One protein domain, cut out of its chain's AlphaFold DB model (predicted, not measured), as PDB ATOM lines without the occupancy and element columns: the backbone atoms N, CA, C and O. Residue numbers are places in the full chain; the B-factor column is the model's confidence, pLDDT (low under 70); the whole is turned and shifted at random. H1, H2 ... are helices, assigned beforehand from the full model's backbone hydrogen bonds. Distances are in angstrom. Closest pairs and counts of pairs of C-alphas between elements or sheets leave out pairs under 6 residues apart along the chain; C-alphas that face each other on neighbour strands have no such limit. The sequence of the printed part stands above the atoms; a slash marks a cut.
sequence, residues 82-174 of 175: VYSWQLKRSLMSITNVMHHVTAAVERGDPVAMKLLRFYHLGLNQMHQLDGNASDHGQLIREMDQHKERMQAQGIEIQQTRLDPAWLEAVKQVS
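This is residues 82 to 174 of the 175 residues of the protein "DUF3087 domain-containing protein" of Pseudomonas sp. FW104-R4 (UniProt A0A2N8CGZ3). One long helix, H3, runs through the core, with H4 packed on one side of it and H1 and H5 on the opposite side, H5 beyond the last residues of H1. H2 packs on a third side of H3, near its first residues, and the link of residues 153 to 163 passes across the side of H3 away from H2 as it goes from H4 to H5. The printed part has 93 residues with five named helices, H1 to H5 in that order, and no named strand; its class is all helix. It is compact, with a radius of gyration of the C-alphas of 13.0 A, and spans 36 by 27 by 21 A.

H1, residues 82 to 95, begins at C-alpha 82 (-3.085, -22.575, -13.415) and is 19.8 A long from first to last C-alpha. H2 is residues 98 to 106, 12.2 A. H3, residues 110 to 130, is the longest helix, 30.4 A from C-alpha 110 (-5.783, -2.855, -36.104) to C-alpha 130. H4 is residues 137 to 152, 22.7 A. H5, residues 164 to 172, is 13.3 A long and ends at C-alpha 172 (2.162, -12.883, -42.124).

H3 is the hub and touches the four other helices. H1 touches it at a steep tilt of 42 degrees, opposite ways; their closest C-alphas, Leu 91 and Tyr 119, are 6.1 A apart. H2 touches residues 112 to 116 of H3 at a steep tilt of 54 degrees, with the C-alphas of Val 101 and Ala 112 closest at 5.4 A. H3 and H4 form a helical hairpin at a steep tilt of 36 degrees, only just past shallow; residues 113 to 120 touch residues 143 to 150, and the closest C-alphas, His 120 and Met 143, are 6.2 A apart. H5 touches residues 111 to 115 of H3, with the C-alphas of Val 111 and Trp 166 closest at 6.0 A. H5 also touches H2, about perpendicular at 79 degrees, with the C-alphas of His 100 and Val 170 closest at 6.1 A. The helix packing is mostly crossed: of 5 touching pairs, 0 are at a shallow tilt. H1 and H5 are close but not clearly touching, as are H1 and H2. H4 is apart from H1, H2 and H5. In H1, H2, H3 and H4 every O i to N i+4 pair is within hydrogen-bond range; in H5, 4 of 5 are.

The two C-alphas farthest apart, those of Gly 131 and Gln 172, are 36.9 A apart. The printed part has no cut. The links H1 to H2 and H2 to H3 are tight, H3 to H4 is short, and H4 to H5, with 11 residues, is long. The mean pLDDT of the printed part is 90.2; residues 132 to 136 and 173 to 174 are under 70.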
ATOM      1  N   VAL A  82      -2.812 -22.279 -12.001       93.88
ATOM      2  CA  VAL A  82      -3.085 -22.575 -13.415       93.88
ATOM      3  C   VAL A  82      -3.311 -21.281 -14.193       93.88
ATOM      4  O   VAL A  82      -2.748 -21.120 -15.276       93.88
ATOM      5  N   TYR A  83      -4.076 -20.341 -13.632       95.25
ATOM      6  CA  TYR A  83      -4.289 -19.027 -14.228       95.25
ATOM      7  C   TYR A  83      -2.969 -18.266 -14.410       95.25
ATOM      8  O   TYR A  83      -2.696 -17.805 -15.518       95.25
ATOM      9  N   SER A  84      -2.099 -18.204 -13.388       93.06
ATOM     10  CA  SER A  84      -0.785 -17.543 -13.507       93.06
ATOM     11  C   SER A  84       0.041 -18.142 -14.637       93.06
ATOM     12  O   SER A  84       0.677 -17.420 -15.405       93.06
ATOM     13  N   TRP A  85       0.053 -19.474 -14.731       94.19
ATOM     14  CA  TRP A  85       0.801 -20.180 -15.761       94.19
ATOM     15  C   TRP A  85       0.258 -19.872 -17.161       94.19
ATOM     16  O   TRP A  85       1.036 -19.569 -18.066       94.19
ATOM     17  N   GLN A  86      -1.066 -19.886 -17.343       95.88
ATOM     18  CA  GLN A  86      -1.699 -19.559 -18.624       95.88
ATOM     19  C   GLN A  86      -1.486 -18.092 -19.021       95.88
ATOM     20  O   GLN A  86      -1.206 -17.823 -20.191       95.88
ATOM     21  N   LEU A  87      -1.549 -17.163 -18.062       96.19
ATOM     22  CA  LEU A  87      -1.259 -15.746 -18.277       96.19
ATOM     23  C   LEU A  87       0.184 -15.559 -18.758       96.19
ATOM     24  O   LEU A  87       0.408 -15.003 -19.831       96.19
ATOM     25  N   LYS A  88       1.164 -16.105 -18.025       95.00
ATOM     26  CA  LYS A  88       2.589 -16.038 -18.395       95.00
ATOM     27  C   LYS A  88       2.855 -16.678 -19.754       95.00
ATOM     28  O   LYS A  88       3.601 -16.125 -20.558       95.00
ATOM     29  N   ARG A  89       2.217 -17.816 -20.046       96.00
ATOM     30  CA  ARG A  89       2.351 -18.487 -21.344       96.00
ATOM     31  C   ARG A  89       1.781 -17.648 -22.486       96.00
ATOM     32  O   ARG A  89       2.399 -17.588 -23.547       96.00
ATOM     33  N   SER A  90       0.639 -17.001 -22.265       96.31
ATOM     34  CA  SER A  90       0.001 -16.112 -23.241       96.31
ATOM     35  C   SER A  90       0.869 -14.885 -23.510       96.31
ATOM     36  O   SER A  90       1.167 -14.596 -24.665       96.31
ATOM     37  N   LEU A  91       1.374 -14.230 -22.461       96.06
ATOM     38  CA  LEU A  91       2.304 -13.105 -22.588       96.06
ATOM     39  C   LEU A  91       3.573 -13.505 -23.346       96.06
ATOM     40  O   LEU A  91       3.919 -12.862 -24.329       96.06
ATOM     41  N   MET A  92       4.196 -14.626 -22.971       96.06
ATOM     42  CA  MET A  92       5.386 -15.147 -23.647       96.06
ATOM     43  C   MET A  92       5.135 -15.430 -25.134       96.06
ATOM     44  O   MET A  92       6.006 -15.171 -25.958       96.06
ATOM     45  N   SER A  93       3.950 -15.928 -25.504       95.69
ATOM     46  CA  SER A  93       3.617 -16.160 -26.915       95.69
ATOM     47  C   SER A  93       3.607 -14.875 -27.750       95.69
ATOM     48  O   SER A  93       3.988 -14.921 -28.916       95.69
ATOM     49  N   ILE A  94       3.247 -13.740 -27.140       96.31
ATOM     50  CA  ILE A  94       3.259 -12.417 -27.777       96.31
ATOM     51  C   ILE A  94       4.670 -11.839 -27.764       96.31
ATOM     52  O   ILE A  94       5.137 -11.355 -28.790       96.31
ATOM     53  N   THR A  95       5.386 -11.947 -26.640       95.44
ATOM     54  CA  THR A  95       6.790 -11.520 -26.532       95.44
ATOM     55  C   THR A  95       7.661 -12.178 -27.606       95.44
ATOM     56  O   THR A  95       8.474 -11.503 -28.230       95.44
ATOM     57  N   ASN A  96       7.432 -13.463 -27.897       95.19
ATOM     58  CA  ASN A  96       8.145 -14.206 -28.943       95.19
ATOM     59  C   ASN A  96       7.974 -13.624 -30.357       95.19
ATOM     60  O   ASN A  96       8.775 -13.930 -31.234       95.19
ATOM     61  N   VAL A  97       6.937 -12.818 -30.594       95.00
ATOM     62  CA  VAL A  97       6.671 -12.154 -31.879       95.00
ATOM     63  C   VAL A  97       6.642 -10.629 -31.748       95.00
ATOM     64  O   VAL A  97       6.148  -9.949 -32.643       95.00
ATOM     65  N   MET A  98       7.180 -10.073 -30.655       95.50
ATOM     66  CA  MET A  98       7.017  -8.657 -30.310       95.50
ATOM     67  C   MET A  98       7.516  -7.717 -31.406       95.50
ATOM     68  O   MET A  98       6.846  -6.741 -31.705       95.50
ATOM     69  N   HIS A  99       8.634  -8.037 -32.061       94.12
ATOM     70  CA  HIS A  99       9.165  -7.214 -33.149       94.12
ATOM     71  C   HIS A  99       8.174  -7.068 -34.321       94.12
ATOM     72  O   HIS A  99       8.012  -5.987 -34.882       94.12
ATOM     73  N   HIS A 100       7.455  -8.142 -34.659       94.94
ATOM     74  CA  HIS A 100       6.407  -8.097 -35.677       94.94
ATOM     75  C   HIS A 100       5.188  -7.305 -35.193       94.94
ATOM     76  O   HIS A 100       4.606  -6.545 -35.966       94.94
ATOM     77  N   VAL A 101       4.829  -7.455 -33.913       95.69
ATOM     78  CA  VAL A 101       3.732  -6.710 -33.280       95.69
ATOM     79  C   VAL A 101       4.015  -5.212 -33.318       95.69
ATOM     80  O   VAL A 101       3.182  -4.462 -33.817       95.69
ATOM     81  N   THR A 102       5.185  -4.769 -32.856       94.12
ATOM     82  CA  THR A 102       5.545  -3.345 -32.817       94.12
ATOM     83  C   THR A 102       5.594  -2.745 -34.217       94.12
ATOM     84  O   THR A 102       4.966  -1.717 -34.448       94.12
ATOM     85  N   ALA A 103       6.220  -3.429 -35.181       94.06
ATOM     86  CA  ALA A 103       6.287  -2.953 -36.565       94.06
ATOM     87  C   ALA A 103       4.896  -2.841 -37.220       94.06
ATOM     88  O   ALA A 103       4.625  -1.906 -37.972       94.06
ATOM     89  N   ALA A 104       3.987  -3.782 -36.949       94.19
ATOM     90  CA  ALA A 104       2.619  -3.721 -37.460       94.19
ATOM     91  C   ALA A 104       1.788  -2.625 -36.764       94.19
ATOM     92  O   ALA A 104       1.026  -1.921 -37.426       94.19
ATOM     93  N   VAL A 105       1.989  -2.403 -35.461       94.81
ATOM     94  CA  VAL A 105       1.379  -1.283 -34.722       94.81
ATOM     95  C   VAL A 105       1.852   0.070 -35.255       94.81
ATOM     96  O   VAL A 105       1.053   1.002 -35.348       94.81
ATOM     97  N   GLU A 106       3.123   0.212 -35.626       92.44
ATOM     98  CA  GLU A 106       3.652   1.431 -36.258       92.44
ATOM     99  C   GLU A 106       2.976   1.724 -37.602       92.44
ATOM    100  O   GLU A 106       2.677   2.878 -37.898       92.44
ATOM    101  N   ARG A 107       2.629   0.681 -38.367       92.44
ATOM    102  CA  ARG A 107       1.847   0.796 -39.609       92.44
ATOM    103  C   ARG A 107       0.345   1.018 -39.391       92.44
ATOM    104  O   ARG A 107      -0.391   1.137 -40.364       92.44
ATOM    105  N   GLY A 108      -0.117   1.067 -38.139       91.12
ATOM    106  CA  GLY A 108      -1.531   1.246 -37.806       91.12
ATOM    107  C   GLY A 108      -2.392   0.003 -38.038       91.12
ATOM    108  O   GLY A 108      -3.595   0.139 -38.230       91.12
ATOM    109  N   ASP A 109      -1.801  -1.196 -38.033       94.31
ATOM    110  CA  ASP A 109      -2.539  -2.453 -38.185       94.31
ATOM    111  C   ASP A 109      -3.494  -2.677 -36.987       94.31
ATOM    112  O   ASP A 109      -3.028  -2.858 -35.852       94.31
ATOM    113  N   PRO A 110      -4.826  -2.721 -37.200       94.25
ATOM    114  CA  PRO A 110      -5.783  -2.855 -36.104       94.25
ATOM    115  C   PRO A 110      -5.660  -4.173 -35.326       94.25
ATOM    116  O   PRO A 110      -5.966  -4.214 -34.132       94.25
ATOM    117  N   VAL A 111      -5.223  -5.259 -35.971       95.38
ATOM    118  CA  VAL A 111      -5.030  -6.570 -35.334       95.38
ATOM    119  C   VAL A 111      -3.819  -6.526 -34.410       95.38
ATOM    120  O   VAL A 111      -3.913  -6.937 -33.250       95.38
ATOM    121  N   ALA A 112      -2.707  -5.962 -34.879       96.12
ATOM    122  CA  ALA A 112      -1.516  -5.783 -34.056       96.12
ATOM    123  C   ALA A 112      -1.785  -4.852 -32.864       96.12
ATOM    124  O   ALA A 112      -1.338  -5.127 -31.749       96.12
ATOM    125  N   MET A 113      -2.585  -3.797 -33.062       96.69
ATOM    126  CA  MET A 113      -2.982  -2.892 -31.981       96.69
ATOM    127  C   MET A 113      -3.818  -3.597 -30.907       96.69
ATOM    128  O   MET A 113      -3.570  -3.389 -29.716       96.69
ATOM    129  N   LYS A 114      -4.755  -4.474 -31.296       97.00
ATOM    130  CA  LYS A 114      -5.522  -5.301 -30.347       97.00
ATOM    131  C   LYS A 114      -4.632  -6.290 -29.598       97.00
ATOM    132  O   LYS A 114      -4.744  -6.408 -28.379       97.00
ATOM    133  N   LEU A 115      -3.710  -6.946 -30.303       97.00
ATOM    134  CA  LEU A 115      -2.779  -7.904 -29.710       97.00
ATOM    135  C   LEU A 115      -1.845  -7.243 -28.687       97.00
ATOM    136  O   LEU A 115      -1.700  -7.744 -27.569       97.00
ATOM    137  N   LEU A 116      -1.268  -6.086 -29.029       96.81
ATOM    138  CA  LEU A 116      -0.444  -5.307 -28.106       96.81
ATOM    139  C   LEU A 116      -1.266  -4.803 -26.911       96.81
ATOM    140  O   LEU A 116      -0.792  -4.796 -25.776       96.81
ATOM    141  N   ARG A 117      -2.538  -4.450 -27.128       96.88
ATOM    142  CA  ARG A 117      -3.429  -4.042 -26.037       96.88
ATOM    143  C   ARG A 117      -3.727  -5.176 -25.063       96.88
ATOM    144  O   ARG A 117      -3.676  -4.943 -23.856       96.88
ATOM    145  N   PHE A 118      -3.989  -6.384 -25.559       97.12
ATOM    146  CA  PHE A 118      -4.120  -7.568 -24.710       97.12
ATOM    147  C   PHE A 118      -2.841  -7.793 -23.885       97.12
ATOM    148  O   PHE A 118      -2.915  -8.013 -22.676       97.12
ATOM    149  N   TYR A 119      -1.666  -7.670 -24.510       96.38
ATOM    150  CA  TYR A 119      -0.377  -7.803 -23.825       96.38
ATOM    151  C   TYR A 119      -0.214  -6.788 -22.681       96.38
ATOM    152  O   TYR A 119       0.122  -7.176 -21.562       96.38
ATOM    153  N   HIS A 120      -0.539  -5.514 -22.922       95.12
ATOM    154  CA  HIS A 120      -0.527  -4.457 -21.904       95.12
ATOM    155  C   HIS A 120      -1.448  -4.770 -20.716       95.12
ATOM    156  O   HIS A 120      -1.043  -4.650 -19.559       95.12
ATOM    157  N   LEU A 121      -2.683  -5.198 -20.990       94.94
ATOM    158  CA  LEU A 121      -3.633  -5.582 -19.943       94.94
ATOM    159  C   LEU A 121      -3.128  -6.786 -19.138       94.94
ATOM    160  O   LEU A 121      -3.225  -6.791 -17.910       94.94
ATOM    161  N   GLY A 122      -2.541  -7.780 -19.808       94.88
ATOM    162  CA  GLY A 122      -2.010  -8.975 -19.161       94.88
ATOM    163  C   GLY A 122      -0.784  -8.698 -18.286       94.88
ATOM    164  O   GLY A 122      -0.691  -9.253 -17.192       94.88
ATOM    165  N   LEU A 123       0.123  -7.811 -18.714       92.56
ATOM    166  CA  LEU A 123       1.252  -7.363 -17.889       92.56
ATOM    167  C   LEU A 123       0.774  -6.653 -16.622       92.56
ATOM    168  O   LEU A 123       1.228  -6.981 -15.527       92.56
ATOM    169  N   ASN A 124      -0.184  -5.733 -16.759       91.00
ATOM    170  CA  ASN A 124      -0.761  -5.042 -15.609       91.00
ATOM    171  C   ASN A 124      -1.405  -6.035 -14.630       91.00
ATOM    172  O   ASN A 124      -1.138  -5.991 -13.431       91.00
ATOM    173  N   GLN A 125      -2.185  -6.993 -15.143       92.75
ATOM    174  CA  GLN A 125      -2.778  -8.050 -14.325       92.75
ATOM    175  C   GLN A 125      -1.707  -8.864 -13.587       92.75
ATOM    176  O   GLN A 125      -1.856  -9.131 -12.397       92.75
ATOM    177  N   MET A 126      -0.627  -9.260 -14.265       91.69
ATOM    178  CA  MET A 126       0.466 -10.015 -13.648       91.69
ATOM    179  C   MET A 126       1.109  -9.225 -12.499       91.69
ATOM    180  O   MET A 126       1.260  -9.767 -11.406       91.69
ATOM    181  N   HIS A 127       1.408  -7.939 -12.703       88.38
ATOM    182  CA  HIS A 127       1.996  -7.080 -11.667       88.38
ATOM    183  C   HIS A 127       1.067  -6.891 -10.461       88.38
ATOM    184  O   HIS A 127       1.506  -7.003  -9.314       88.38
ATOM    185  N   GLN A 128      -0.230  -6.676 -10.702       88.19
ATOM    186  CA  GLN A 128      -1.229  -6.570  -9.635       88.19
ATOM    187  C   GLN A 128      -1.288  -7.849  -8.788       88.19
ATOM    188  O   GLN A 128      -1.302  -7.795  -7.553       88.19
ATOM    189  N   LEU A 129      -1.279  -9.011  -9.444       90.25
ATOM    190  CA  LEU A 129      -1.349 -10.305  -8.772       90.25
ATOM    191  C   LEU A 129      -0.071 -10.644  -8.002       90.25
ATOM    192  O   LEU A 129      -0.166 -11.135  -6.876       90.25
ATOM    193  N   ASP A 130       1.101 -10.334  -8.551       83.25
ATOM    194  CA  ASP A 130       2.389 -10.641  -7.920       83.25
ATOM    195  C   ASP A 130       2.728  -9.678  -6.764       83.25
ATOM    196  O   ASP A 130       3.476 -10.040  -5.857       83.25
ATOM    197  N   GLY A 131       2.133  -8.479  -6.727       73.00
ATOM    198  CA  GLY A 131       2.362  -7.492  -5.660       73.00
ATOM    199  C   GLY A 131       3.638  -6.682  -5.798       73.00
ATOM    200  O   GLY A 131       3.939  -5.867  -4.929       73.00
ATOM    201  N   ASN A 132       4.338  -6.852  -6.914       65.69
ATOM    202  CA  ASN A 132       5.454  -6.015  -7.305       65.69
ATOM    203  C   ASN A 132       4.928  -4.877  -8.180       65.69
ATOM    204  O   ASN A 132       4.912  -4.968  -9.404       65.69
ATOM    205  N   ALA A 133       4.490  -3.795  -7.536       57.97
ATOM    206  CA  ALA A 133       4.166  -2.533  -8.205       57.97
ATOM    207  C   ALA A 133       5.414  -1.652  -8.439       57.97
ATOM    208  O   ALA A 133       5.288  -0.457  -8.694       57.97
ATOM    209  N   SER A 134       6.622  -2.209  -8.301       52.66
ATOM    210  CA  SER A 134       7.866  -1.449  -8.395       52.66
ATOM    211  C   SER A 134       8.106  -0.952  -9.824       52.66
ATOM    212  O   SER A 134       8.264  -1.741 -10.756       52.66
ATOM    213  N   ASP A 135       8.077   0.376  -9.921       53.44
ATOM    214  CA  ASP A 135       8.459   1.293 -10.994       53.44
ATOM    215  C   ASP A 135       8.363   0.780 -12.436       53.44
ATOM    216  O   ASP A 135       9.269   0.167 -12.993       53.44
ATOM    217  N   HIS A 136       7.226   1.093 -13.051       61.88
ATOM    218  CA  HIS A 136       6.967   0.906 -14.472       61.88
ATOM    219  C   HIS A 136       6.419   2.200 -15.086       61.88
ATOM    220  O   HIS A 136       5.589   2.157 -15.991       61.88
ATOM    221  N   GLY A 137       6.851   3.372 -14.602       71.44
ATOM    222  CA  GLY A 137       6.333   4.654 -15.091       71.44
ATOM    223  C   GLY A 137       6.465   4.816 -16.611       71.44
ATOM    224  O   GLY A 137       5.574   5.368 -17.251       71.44
ATOM    225  N   GLN A 138       7.536   4.285 -17.209       76.94
ATOM    226  CA  GLN A 138       7.704   4.258 -18.664       76.94
ATOM    227  C   GLN A 138       6.715   3.313 -19.357       76.94
ATOM    228  O   GLN A 138       6.042   3.739 -20.291       76.94
ATOM    229  N   LEU A 139       6.579   2.074 -18.876       80.56
ATOM    230  CA  LEU A 139       5.645   1.105 -19.455       80.56
ATOM    231  C   LEU A 139       4.201   1.618 -19.366       80.56
ATOM    232  O   LEU A 139       3.457   1.509 -20.329       80.56
ATOM    233  N   ILE A 140       3.810   2.227 -18.243       83.81
ATOM    234  CA  ILE A 140       2.473   2.814 -18.074       83.81
ATOM    235  C   ILE A 140       2.238   3.913 -19.118       83.81
ATOM    236  O   ILE A 140       1.200   3.909 -19.774       83.81
ATOM    237  N   ARG A 141       3.219   4.798 -19.347       86.62
ATOM    238  CA  ARG A 141       3.116   5.821 -20.399       86.62
ATOM    239  C   ARG A 141       2.971   5.211 -21.793       86.62
ATOM    240  O   ARG A 141       2.119   5.659 -22.550       86.62
ATOM    241  N   GLU A 142       3.759   4.192 -22.131       88.94
ATOM    242  CA  GLU A 142       3.647   3.481 -23.417       88.94
ATOM    243  C   GLU A 142       2.269   2.812 -23.571       88.94
ATOM    244  O   GLU A 142       1.641   2.874 -24.632       88.94
ATOM    245  N   MET A 143       1.751   2.223 -22.491       91.25
ATOM    246  CA  MET A 143       0.422   1.615 -22.448       91.25
ATOM    247  C   MET A 143      -0.702   2.638 -22.650       91.25
ATOM    248  O   MET A 143      -1.676   2.330 -23.348       91.25
ATOM    249  N   ASP A 144      -0.578   3.821 -22.045       92.12
ATOM    250  CA  ASP A 144      -1.551   4.910 -22.147       92.12
ATOM    251  C   ASP A 144      -1.524   5.556 -23.538       92.12
ATOM    252  O   ASP A 144      -2.574   5.679 -24.166       92.12
ATOM    253  N   GLN A 145      -0.339   5.830 -24.092       93.25
ATOM    254  CA  GLN A 145      -0.193   6.313 -25.471       93.25
ATOM    255  C   GLN A 145      -0.794   5.330 -26.483       93.25
ATOM    256  O   GLN A 145      -1.501   5.725 -27.413       93.25
ATOM    257  N   HIS A 146      -0.557   4.026 -26.305       95.62
ATOM    258  CA  HIS A 146      -1.157   3.004 -27.166       95.62
ATOM    259  C   HIS A 146      -2.686   2.996 -27.069       95.62
ATOM    260  O   HIS A 146      -3.381   2.895 -28.080       95.62
ATOM    261  N   LYS A 147      -3.224   3.139 -25.853       95.56
ATOM    262  CA  LYS A 147      -4.669   3.231 -25.613       95.56
ATOM    263  C   LYS A 147      -5.271   4.457 -26.306       95.56
ATOM    264  O   LYS A 147      -6.292   4.310 -26.972       95.56
ATOM    265  N   GLU A 148      -4.644   5.624 -26.203       95.38
ATOM    266  CA  GLU A 148      -5.098   6.851 -26.873       95.38
ATOM    267  C   GLU A 148      -5.120   6.688 -28.398       95.38
ATOM    268  O   GLU A 148      -6.120   7.010 -29.043       95.38
ATOM    269  N   ARG A 149      -4.068   6.088 -28.979       94.94
ATOM    270  CA  ARG A 149      -4.013   5.771 -30.418       94.94
ATOM    271  C   ARG A 149      -5.158   4.857 -30.855       94.94
ATOM    272  O   ARG A 149      -5.739   5.078 -31.912       94.94
ATOM    273  N   MET A 150      -5.499   3.846 -30.054       97.12
ATOM    274  CA  MET A 150      -6.647   2.975 -30.332       97.12
ATOM    275  C   MET A 150      -7.974   3.735 -30.273       97.12
ATOM    276  O   MET A 150      -8.807   3.561 -31.159       97.12
ATOM    277  N   GLN A 151      -8.160   4.592 -29.264       95.94
ATOM    278  CA  GLN A 151      -9.379   5.394 -29.114       95.94
ATOM    279  C   GLN A 151      -9.573   6.349 -30.294       95.94
ATOM    280  O   GLN A 151     -10.679   6.437 -30.822       95.94
ATOM    281  N   ALA A 152      -8.500   6.997 -30.757       94.12
ATOM    282  CA  ALA A 152      -8.531   7.871 -31.929       94.12
ATOM    283  C   ALA A 152      -8.943   7.136 -33.220       94.12
ATOM    284  O   ALA A 152      -9.515   7.744 -34.120       94.12
ATOM    285  N   GLN A 153      -8.688   5.827 -33.303       92.88
ATOM    286  CA  GLN A 153      -9.075   4.972 -34.430       92.88
ATOM    287  C   GLN A 153     -10.413   4.241 -34.214       92.88
ATOM    288  O   GLN A 153     -10.796   3.408 -35.032       92.88
ATOM    289  N   GLY A 154     -11.122   4.506 -33.109       93.81
ATOM    290  CA  GLY A 154     -12.378   3.825 -32.778       93.81
ATOM    291  C   GLY A 154     -12.218   2.335 -32.444       93.81
ATOM    292  O   GLY A 154     -13.191   1.583 -32.500       93.81
ATOM    293  N   ILE A 155     -11.007   1.882 -32.107       94.31
ATOM    294  CA  ILE A 155     -10.738   0.489 -31.743       94.31
ATOM    295  C   ILE A 155     -11.078   0.279 -30.263       94.31
ATOM    296  O   ILE A 155     -10.645   1.032 -29.390       94.31
ATOM    297  N   GLU A 156     -11.820  -0.788 -29.964       93.75
ATOM    298  CA  GLU A 156     -12.153  -1.178 -28.594       93.75
ATOM    299  C   GLU A 156     -10.889  -1.404 -27.744       93.75
ATOM    300  O   GLU A 156     -10.000  -2.179 -28.098       93.75
ATOM    301  N   ILE A 157     -10.820  -0.757 -26.580       94.06
ATOM    302  CA  ILE A 157      -9.638  -0.788 -25.704       94.06
ATOM    303  C   ILE A 157      -9.636  -1.940 -24.691       94.06
ATOM    304  O   ILE A 157      -8.590  -2.225 -24.100       94.06
ATOM    305  N   GLN A 158     -10.778  -2.592 -24.457       93.62
ATOM    306  CA  GLN A 158     -10.908  -3.696 -23.499       93.62
ATOM    307  C   GLN A 158     -10.624  -5.044 -24.166       93.62
ATOM    308  O   GLN A 158     -11.478  -5.914 -24.270       93.62
ATOM    309  N   GLN A 159      -9.383  -5.224 -24.614       95.31
ATOM    310  CA  GLN A 159      -8.926  -6.455 -25.263       95.31
ATOM    311  C   GLN A 159      -8.496  -7.498 -24.219       95.31
ATOM    312  O   GLN A 159      -7.314  -7.797 -24.081       95.31
ATOM    313  N   THR A 160      -9.434  -8.027 -23.429       95.31
ATOM    314  CA  THR A 160      -9.135  -8.981 -22.335       95.31
ATOM    315  C   THR A 160      -8.932 -10.418 -22.805       95.31
ATOM    316  O   THR A 160      -8.421 -11.247 -22.053       95.31
ATOM    317  N   ARG A 161      -9.306 -10.735 -24.043       96.00
ATOM    318  CA  ARG A 161      -9.292 -12.086 -24.600       96.00
ATOM    319  C   ARG A 161      -8.250 -12.198 -25.712       96.00
ATOM    320  O   ARG A 161      -8.270 -11.418 -26.658       96.00
ATOM    321  N   LEU A 162      -7.359 -13.185 -25.612       95.25
ATOM    322  CA  LEU A 162      -6.339 -13.450 -26.627       95.25
ATOM    323  C   LEU A 162      -6.910 -14.323 -27.740       95.25
ATOM    324  O   LEU A 162      -7.142 -15.516 -27.524       95.25
ATOM    325  N   ASP A 163      -7.077 -13.747 -28.927       93.12
ATOM    326  CA  ASP A 163      -7.413 -14.485 -30.141       93.12
ATOM    327  C   ASP A 163      -6.148 -15.083 -30.791       93.12
ATOM    328  O   ASP A 163      -5.251 -14.333 -31.193       93.12
ATOM    329  N   PRO A 164      -6.046 -16.422 -30.923       91.44
ATOM    330  CA  PRO A 164      -4.935 -17.060 -31.623       91.44
ATOM    331  C   PRO A 164      -4.753 -16.575 -33.066       91.44
ATOM    332  O   PRO A 164      -3.625 -16.569 -33.556       91.44
ATOM    333  N   ALA A 165      -5.824 -16.142 -33.740       92.38
ATOM    334  CA  ALA A 165      -5.746 -15.646 -35.112       92.38
ATOM    335  C   ALA A 165      -4.890 -14.375 -35.227       92.38
ATOM    336  O   ALA A 165      -4.224 -14.177 -36.242       92.38
ATOM    337  N   TRP A 166      -4.835 -13.537 -34.182       92.81
ATOM    338  CA  TRP A 166      -4.013 -12.322 -34.190       92.81
ATOM    339  C   TRP A 166      -2.517 -12.640 -34.215       92.81
ATOM    340  O   TRP A 166      -1.755 -11.964 -34.904       92.81
ATOM    341  N   LEU A 167      -2.095 -13.692 -33.505       92.12
ATOM    342  CA  LEU A 167      -0.698 -14.137 -33.491       92.12
ATOM    343  C   LEU A 167      -0.241 -14.623 -34.870       92.12
ATOM    344  O   LEU A 167       0.903 -14.387 -35.250       92.12
ATOM    345  N   GLU A 168      -1.119 -15.295 -35.612       91.25
ATOM    346  CA  GLU A 168      -0.806 -15.763 -36.963       91.25
ATOM    347  C   GLU A 168      -0.846 -14.625 -37.984       91.25
ATOM    348  O   GLU A 168       0.060 -14.523 -38.810       91.25
ATOM    349  N   ALA A 169      -1.823 -13.719 -37.881       90.81
ATOM    350  CA  ALA A 169      -1.930 -12.559 -38.763       90.81
ATOM    351  C   ALA A 169      -0.664 -11.688 -38.715       90.81
ATOM    352  O   ALA A 169      -0.070 -11.399 -39.750       90.81
ATOM    353  N   VAL A 170      -0.174 -11.346 -37.520       90.25
ATOM    354  CA  VAL A 170       0.988 -10.451 -37.362       90.25
ATOM    355  C   VAL A 170       2.287 -11.047 -37.937       90.25
ATOM    356  O   VAL A 170       3.130 -10.312 -38.459       90.25
ATOM    357  N   LYS A 171       2.443 -12.376 -37.915       86.25
ATOM    358  CA  LYS A 171       3.581 -13.070 -38.552       86.25
ATOM    359  C   LYS A 171       3.527 -13.028 -40.081       86.25
ATOM    360  O   LYS A 171       4.565 -13.140 -40.724       86.25
ATOM    361  N   GLN A 172       2.335 -12.920 -40.669       79.12
ATOM    362  CA  GLN A 172       2.162 -12.883 -42.124       79.12
ATOM    363  C   GLN A 172       2.439 -11.491 -42.697       79.12
ATOM    364  O   GLN A 172       3.062 -11.399 -43.745       79.12
ATOM    365  N   VAL A 173       2.059 -10.417 -41.992       66.56
ATOM    366  CA  VAL A 173       2.293  -9.017 -42.429       66.56
ATOM    367  C   VAL A 173       3.779  -8.618 -42.368       66.56
ATOM    368  O   VAL A 173       4.166  -7.538 -42.800       66.56
ATOM    369  N   SER A 174       4.626  -9.450 -41.768       58.53
ATOM    370  CA  SER A 174       6.053  -9.184 -41.568       58.53
ATOM    371  C   SER A 174       6.981 -10.047 -42.428       58.53
ATOM    372  O   SER A 174       8.200  -9.927 -42.294       58.53
TER     373      SER A 174